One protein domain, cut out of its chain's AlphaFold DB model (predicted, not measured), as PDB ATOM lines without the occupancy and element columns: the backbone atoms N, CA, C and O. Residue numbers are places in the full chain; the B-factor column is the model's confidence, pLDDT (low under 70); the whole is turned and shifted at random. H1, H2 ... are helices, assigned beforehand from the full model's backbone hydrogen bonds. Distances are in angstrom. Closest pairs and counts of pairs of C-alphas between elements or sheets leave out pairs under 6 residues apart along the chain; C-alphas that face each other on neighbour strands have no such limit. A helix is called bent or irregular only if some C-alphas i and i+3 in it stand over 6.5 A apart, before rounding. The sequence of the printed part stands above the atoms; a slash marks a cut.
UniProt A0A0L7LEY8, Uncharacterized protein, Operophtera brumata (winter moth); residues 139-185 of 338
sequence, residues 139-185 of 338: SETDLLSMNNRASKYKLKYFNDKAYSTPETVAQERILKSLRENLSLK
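What this domain is: This is residues 139 to 185 of the 338 residues of an uncharacterized protein of Operophtera brumata (winter moth) (UniProt A0A0L7LEY8). Two helices stand end to end in a long thin rod, H1 making one half and H2 the other, with a sideways step at the link between them, residues 160 to 165. The two helices run on in nearly the same direction and do not fold back on each other. The printed part has 47 residues, with two named helices in the order H1, H2 and no named strand; the class is all helix. The whole is extended, with a radius of gyration of the C-alphas of 18.8 A, and spans 64 by 15 by 9 A.

Where its parts are: The printed part begins at Ser 139. H1 follows as residues 140 to 159, from C-alpha 140 at (10.782, 2.100, -54.530) to C-alpha 159 at (-12.309, 15.668, -44.437), a length of 28.6 A. H2 is residues 166 to 185, from C-alpha 166 at (-24.043, 2.618, -42.650) to C-alpha 185 at (-42.314, 15.841, -23.868), a length of 29.4 A. Neither helix is bent or irregular.

How they stand to each other: H1 and H2 are apart, with no C-alpha of the one within 8 A of the other. Along each helix x falls while y and z rise from its first C-alpha to its last. Across the link y drops from 15.668 at C-alpha 159 to 2.618 at C-alpha 166. Residues 139 to 163, 165 to 171 and 173 to 185 stand free. In H1 every O i to N i+4 pair is within hydrogen-bond range; in H2 15 of 16 are.

The domain as a whole: The C-alphas of Ser 139 and Lys 185, the two farthest apart, are 64.2 A apart. The printed part has no cut. The link from H1 to H2, 6 residues, is short but not tight. The mean pLDDT of the printed part is 82.1, and the model's confidence is low, under 70, at residues 161 to 164 and 184 to 185.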
ATOM      1  N   SER A 139       8.796  -0.899 -57.880       95.81
ATOM      2  CA  SER A 139       9.937  -0.019 -57.624       95.81
ATOM      3  C   SER A 139       9.745   0.755 -56.314       95.81
ATOM      4  O   SER A 139       8.619   0.995 -55.869       95.81
ATOM      5  N   GLU A 140      10.839   1.224 -55.711       92.50
ATOM      6  CA  GLU A 140      10.782   2.100 -54.530       92.50
ATOM      7  C   GLU A 140       9.923   3.353 -54.796       92.50
ATOM      8  O   GLU A 140       9.133   3.776 -53.948       92.50
ATOM      9  N   THR A 141       9.992   3.893 -56.018       95.81
ATOM     10  CA  THR A 141       9.151   5.004 -56.475       95.81
ATOM     11  C   THR A 141       7.663   4.652 -56.557       95.81
ATOM     12  O   THR A 141       6.829   5.496 -56.223       95.81
ATOM     13  N   ASP A 142       7.307   3.418 -56.930       93.75
ATOM     14  CA  ASP A 142       5.912   2.960 -56.952       93.75
ATOM     15  C   ASP A 142       5.368   2.801 -55.530       93.75
ATOM     16  O   ASP A 142       4.295   3.319 -55.219       93.75
ATOM     17  N   LEU A 143       6.141   2.175 -54.634       90.25
ATOM     18  CA  LEU A 143       5.788   2.023 -53.218       90.25
ATOM     19  C   LEU A 143       5.612   3.386 -52.527       90.25
ATOM     20  O   LEU A 143       4.644   3.590 -51.785       90.25
ATOM     21  N   LEU A 144       6.495   4.351 -52.806       90.38
ATOM     22  CA  LEU A 144       6.385   5.722 -52.301       90.38
ATOM     23  C   LEU A 144       5.148   6.440 -52.869       90.38
ATOM     24  O   LEU A 144       4.398   7.069 -52.119       90.38
ATOM     25  N   SER A 145       4.888   6.303 -54.172       93.50
ATOM     26  CA  SER A 145       3.690   6.837 -54.833       93.50
ATOM     27  C   SER A 145       2.403   6.255 -54.235       93.50
ATOM     28  O   SER A 145       1.474   7.000 -53.914       93.50
ATOM     29  N   MET A 146       2.364   4.942 -53.985       87.69
ATOM     30  CA  MET A 146       1.243   4.247 -53.347       87.69
ATOM     31  C   MET A 146       1.012   4.722 -51.909       87.69
ATOM     32  O   MET A 146      -0.125   5.047 -51.565       87.69
ATOM     33  N   ASN A 147       2.064   4.852 -51.093       85.69
ATOM     34  CA  ASN A 147       1.965   5.382 -49.727       85.69
ATOM     35  C   ASN A 147       1.461   6.839 -49.703       85.69
ATOM     36  O   ASN A 147       0.547   7.173 -48.943       85.69
ATOM     37  N   ASN A 148       1.991   7.700 -50.578       89.25
ATOM     38  CA  ASN A 148       1.552   9.094 -50.705       89.25
ATOM     39  C   ASN A 148       0.091   9.188 -51.174       89.25
ATOM     40  O   ASN A 148      -0.698   9.973 -50.640       89.25
ATOM     41  N   ARG A 149      -0.300   8.343 -52.134       88.50
ATOM     42  CA  ARG A 149      -1.673   8.244 -52.638       88.50
ATOM     43  C   ARG A 149      -2.628   7.767 -51.541       88.50
ATOM     44  O   ARG A 149      -3.661   8.405 -51.340       88.50
ATOM     45  N   ALA A 150      -2.275   6.717 -50.800       85.19
ATOM     46  CA  ALA A 150      -3.062   6.198 -49.682       85.19
ATOM     47  C   ALA A 150      -3.270   7.259 -48.588       85.19
ATOM     48  O   ALA A 150      -4.406   7.500 -48.181       85.19
ATOM     49  N   SER A 151      -2.210   7.968 -48.183       85.06
ATOM     50  CA  SER A 151      -2.288   9.063 -47.203       85.06
ATOM     51  C   SER A 151      -3.172  10.221 -47.682       85.06
ATOM     52  O   SER A 151      -4.031  10.695 -46.934       85.06
ATOM     53  N   LYS A 152      -3.041  10.629 -48.954       87.56
ATOM     54  CA  LYS A 152      -3.881  11.673 -49.562       87.56
ATOM     55  C   LYS A 152      -5.364  11.294 -49.569       87.56
ATOM     56  O   LYS A 152      -6.206  12.135 -49.258       87.56
ATOM     57  N   TYR A 153      -5.695  10.041 -49.892       83.44
ATOM     58  CA  TYR A 153      -7.082   9.578 -49.830       83.44
ATOM     59  C   TYR A 153      -7.579   9.412 -48.392       83.44
ATOM     60  O   TYR A 153      -8.695   9.840 -48.128       83.44
ATOM     61  N   LYS A 154      -6.769   8.907 -47.446       81.19
ATOM     62  CA  LYS A 154      -7.130   8.851 -46.015       81.19
ATOM     63  C   LYS A 154      -7.540  10.234 -45.497       81.19
ATOM     64  O   LYS A 154      -8.607  10.365 -44.906       81.19
ATOM     65  N   LEU A 155      -6.745  11.267 -45.788       80.31
ATOM     66  CA  LEU A 155      -7.069  12.648 -45.418       80.31
ATOM     67  C   LEU A 155      -8.330  13.160 -46.135       80.31
ATOM     68  O   LEU A 155      -9.148  13.839 -45.518       80.31
ATOM     69  N   LYS A 156      -8.534  12.804 -47.412       82.62
ATOM     70  CA  LYS A 156      -9.769  13.140 -48.135       82.62
ATOM     71  C   LYS A 156     -11.001  12.506 -47.482       82.62
ATOM     72  O   LYS A 156     -11.962  13.222 -47.247       82.62
ATOM     73  N   TYR A 157     -10.967  11.212 -47.160       75.62
ATOM     74  CA  TYR A 157     -12.074  10.515 -46.495       75.62
ATOM     75  C   TYR A 157     -12.364  11.073 -45.098       75.62
ATOM     76  O   TYR A 157     -13.521  11.143 -44.709       75.62
ATOM     77  N   PHE A 158     -11.335  11.518 -44.371       73.81
ATOM     78  CA  PHE A 158     -11.497  12.151 -43.060       73.81
ATOM     79  C   PHE A 158     -12.113  13.562 -43.149       73.81
ATOM     80  O   PHE A 158     -12.875  13.968 -42.275       73.81
ATOM     81  N   ASN A 159     -11.803  14.308 -44.215       77.06
ATOM     82  CA  ASN A 159     -12.309  15.668 -44.437       77.06
ATOM     83  C   ASN A 159     -13.669  15.705 -45.161       77.06
ATOM     84  O   ASN A 159     -14.443  16.649 -44.973       77.06
ATOM     85  N   ASP A 160     -13.982  14.694 -45.975       79.06
ATOM     86  CA  ASP A 160     -15.299  14.498 -46.581       79.06
ATOM     87  C   ASP A 160     -16.299  14.078 -45.486       79.06
ATOM     88  O   ASP A 160     -16.590  12.899 -45.302       79.06
ATOM     89  N   LYS A 161     -16.912  15.064 -44.815       62.31
ATOM     90  CA  LYS A 161     -18.008  14.888 -43.830       62.31
ATOM     91  C   LYS A 161     -19.219  14.081 -44.336       62.31
ATOM     92  O   LYS A 161     -20.138  13.810 -43.575       62.31
ATOM     93  N   ALA A 162     -19.244  13.739 -45.623       63.84
ATOM     94  CA  ALA A 162     -20.231  12.870 -46.248       63.84
ATOM     95  C   ALA A 162     -19.879  11.370 -46.157       63.84
ATOM     96  O   ALA A 162     -20.684  10.550 -46.597       63.84
ATOM     97  N   TYR A 163     -18.718  10.985 -45.608       64.50
ATOM     98  CA  TYR A 163     -18.380   9.580 -45.351       64.50
ATOM     99  C   TYR A 163     -19.099   9.053 -44.102       64.50
ATOM    100  O   TYR A 163     -18.482   8.628 -43.128       64.50
ATOM    101  N   SER A 164     -20.431   9.094 -44.138       62.75
ATOM    102  CA  SER A 164     -21.241   8.394 -43.155       62.75
ATOM    103  C   SER A 164     -21.299   6.922 -43.568       62.75
ATOM    104  O   SER A 164     -21.899   6.564 -44.586       62.75
ATOM    105  N   THR A 165     -20.606   6.067 -42.815       71.88
ATOM    106  CA  THR A 165     -20.745   4.615 -42.937       71.88
ATOM    107  C   THR A 165     -22.186   4.223 -42.584       71.88
ATOM    108  O   THR A 165     -22.858   4.957 -41.859       71.88
ATOM    109  N   PRO A 166     -22.700   3.064 -43.037       70.06
ATOM    110  CA  PRO A 166     -24.043   2.618 -42.650       70.06
ATOM    111  C   PRO A 166     -24.257   2.602 -41.126       70.06
ATOM    112  O   PRO A 166     -25.355   2.882 -40.650       70.06
ATOM    113  N   GLU A 167     -23.186   2.343 -40.372       75.19
ATOM    114  CA  GLU A 167     -23.142   2.409 -38.915       75.19
ATOM    115  C   GLU A 167     -23.270   3.843 -38.375       75.19
ATOM    116  O   GLU A 167     -24.145   4.089 -37.546       75.19
ATOM    117  N   THR A 168     -22.486   4.814 -38.862       81.06
ATOM    118  CA  THR A 168     -22.617   6.211 -38.403       81.06
ATOM    119  C   THR A 168     -23.952   6.826 -38.826       81.06
ATOM    120  O   THR A 168     -24.547   7.552 -38.036       81.06
ATOM    121  N   VAL A 169     -24.497   6.468 -40.000       83.50
ATOM    122  CA  VAL A 169     -25.868   6.851 -40.401       83.50
ATOM    123  C   VAL A 169     -26.887   6.308 -39.398       83.50
ATOM    124  O   VAL A 169     -27.815   7.020 -39.011       83.50
ATOM    125  N   ALA A 170     -26.742   5.050 -38.967       84.62
ATOM    126  CA  ALA A 170     -27.637   4.450 -37.983       84.62
ATOM    127  C   ALA A 170     -27.513   5.135 -36.611       84.62
ATOM    128  O   ALA A 170     -28.536   5.477 -36.018       84.62
ATOM    129  N   GLN A 171     -26.291   5.407 -36.144       86.94
ATOM    130  CA  GLN A 171     -26.033   6.131 -34.894       86.94
ATOM    131  C   GLN A 171     -26.627   7.549 -34.921       86.94
ATOM    132  O   GLN A 171     -27.351   7.921 -33.998       86.94
ATOM    133  N   GLU A 172     -26.411   8.319 -35.993       88.44
ATOM    134  CA  GLU A 172     -27.018   9.646 -36.176       88.44
ATOM    135  C   GLU A 172     -28.550   9.575 -36.163       88.44
ATOM    136  O   GLU A 172     -29.206  10.421 -35.553       88.44
ATOM    137  N   ARG A 173     -29.136   8.548 -36.789       89.94
ATOM    138  CA  ARG A 173     -30.591   8.348 -36.843       89.94
ATOM    139  C   ARG A 173     -31.184   7.988 -35.477       89.94
ATOM    140  O   ARG A 173     -32.253   8.495 -35.150       89.94
ATOM    141  N   ILE A 174     -30.485   7.171 -34.684       89.94
ATOM    142  CA  ILE A 174     -30.861   6.822 -33.303       89.94
ATOM    143  C   ILE A 174     -30.735   8.047 -32.386       89.94
ATOM    144  O   ILE A 174     -31.665   8.374 -31.656       89.94
ATOM    145  N   LEU A 175     -29.619   8.781 -32.448       89.56
ATOM    146  CA  LEU A 175     -29.431  10.003 -31.657       89.56
ATOM    147  C   LEU A 175     -30.458  11.084 -32.017       89.56
ATOM    148  O   LEU A 175     -30.954  11.789 -31.135       89.56
ATOM    149  N   LYS A 176     -30.809  11.199 -33.303       91.81
ATOM    150  CA  LYS A 176     -31.855  12.107 -33.769       91.81
ATOM    151  C   LYS A 176     -33.233  11.707 -33.235       91.81
ATOM    152  O   LYS A 176     -33.905  12.575 -32.686       91.81
ATOM    153  N   SER A 177     -33.622  10.431 -33.318       90.25
ATOM    154  CA  SER A 177     -34.919   9.980 -32.789       90.25
ATOM    155  C   SER A 177     -35.014  10.140 -31.269       90.25
ATOM    156  O   SER A 177     -36.038  10.597 -30.771       90.25
ATOM    157  N   LEU A 178     -33.934   9.871 -30.527       89.62
ATOM    158  CA  LEU A 178     -33.870  10.124 -29.082       89.62
ATOM    159  C   LEU A 178     -34.057  11.612 -28.748       89.62
ATOM    160  O   LEU A 178     -34.822  11.944 -27.844       89.62
ATOM    161  N   ARG A 179     -33.407  12.522 -29.489       88.50
ATOM    162  CA  ARG A 179     -33.561  13.973 -29.287       88.50
ATOM    163  C   ARG A 179     -34.964  14.470 -29.659       88.50
ATOM    164  O   ARG A 179     -35.496  15.320 -28.949       88.50
ATOM    165  N   GLU A 180     -35.553  13.966 -30.739       87.38
ATOM    166  CA  GLU A 180     -36.922  14.316 -31.151       87.38
ATOM    167  C   GLU A 180     -37.953  13.830 -30.117       87.38
ATOM    168  O   GLU A 180     -38.799  14.615 -29.694       87.38
ATOM    169  N   ASN A 181     -37.808  12.600 -29.610       80.69
ATOM    170  CA  ASN A 181     -38.671  12.043 -28.560       80.69
ATOM    171  C   ASN A 181     -38.555  12.789 -27.217       80.69
ATOM    172  O   ASN A 181     -39.546  12.910 -26.501       80.69
ATOM    173  N   LEU A 182     -37.367  13.302 -26.868       78.12
ATOM    174  CA  LEU A 182     -37.186  14.152 -25.686       78.12
ATOM    175  C   LEU A 182     -37.834  15.532 -25.881       78.12
ATOM    176  O   LEU A 182     -38.582  15.982 -25.021       78.12
ATOM    177  N   SER A 183     -37.623  16.175 -27.034       72.69
ATOM    178  CA  SER A 183     -38.132  17.532 -27.300       72.69
ATOM    179  C   SER A 183     -39.659  17.632 -27.441       72.69
ATOM    180  O   SER A 183     -40.177  18.753 -27.451       72.69
ATOM    181  N   LEU A 184     -40.367  16.511 -27.606       61.22
ATOM    182  CA  LEU A 184     -41.831  16.473 -27.656       61.22
ATOM    183  C   LEU A 184     -42.472  16.436 -26.260       61.22
ATOM    184  O   LEU A 184     -43.579  16.940 -26.106       61.22
ATOM    185  N   LYS A 185     -41.775  15.921 -25.238       59.12
ATOM    186  CA  LYS A 185     -42.314  15.841 -23.868       59.12
ATOM    187  C   LYS A 185     -42.432  17.191 -23.161       59.12
ATOM    188  O   LYS A 185     -43.315  17.358 -22.332       59.12
TER     189      LYS A 185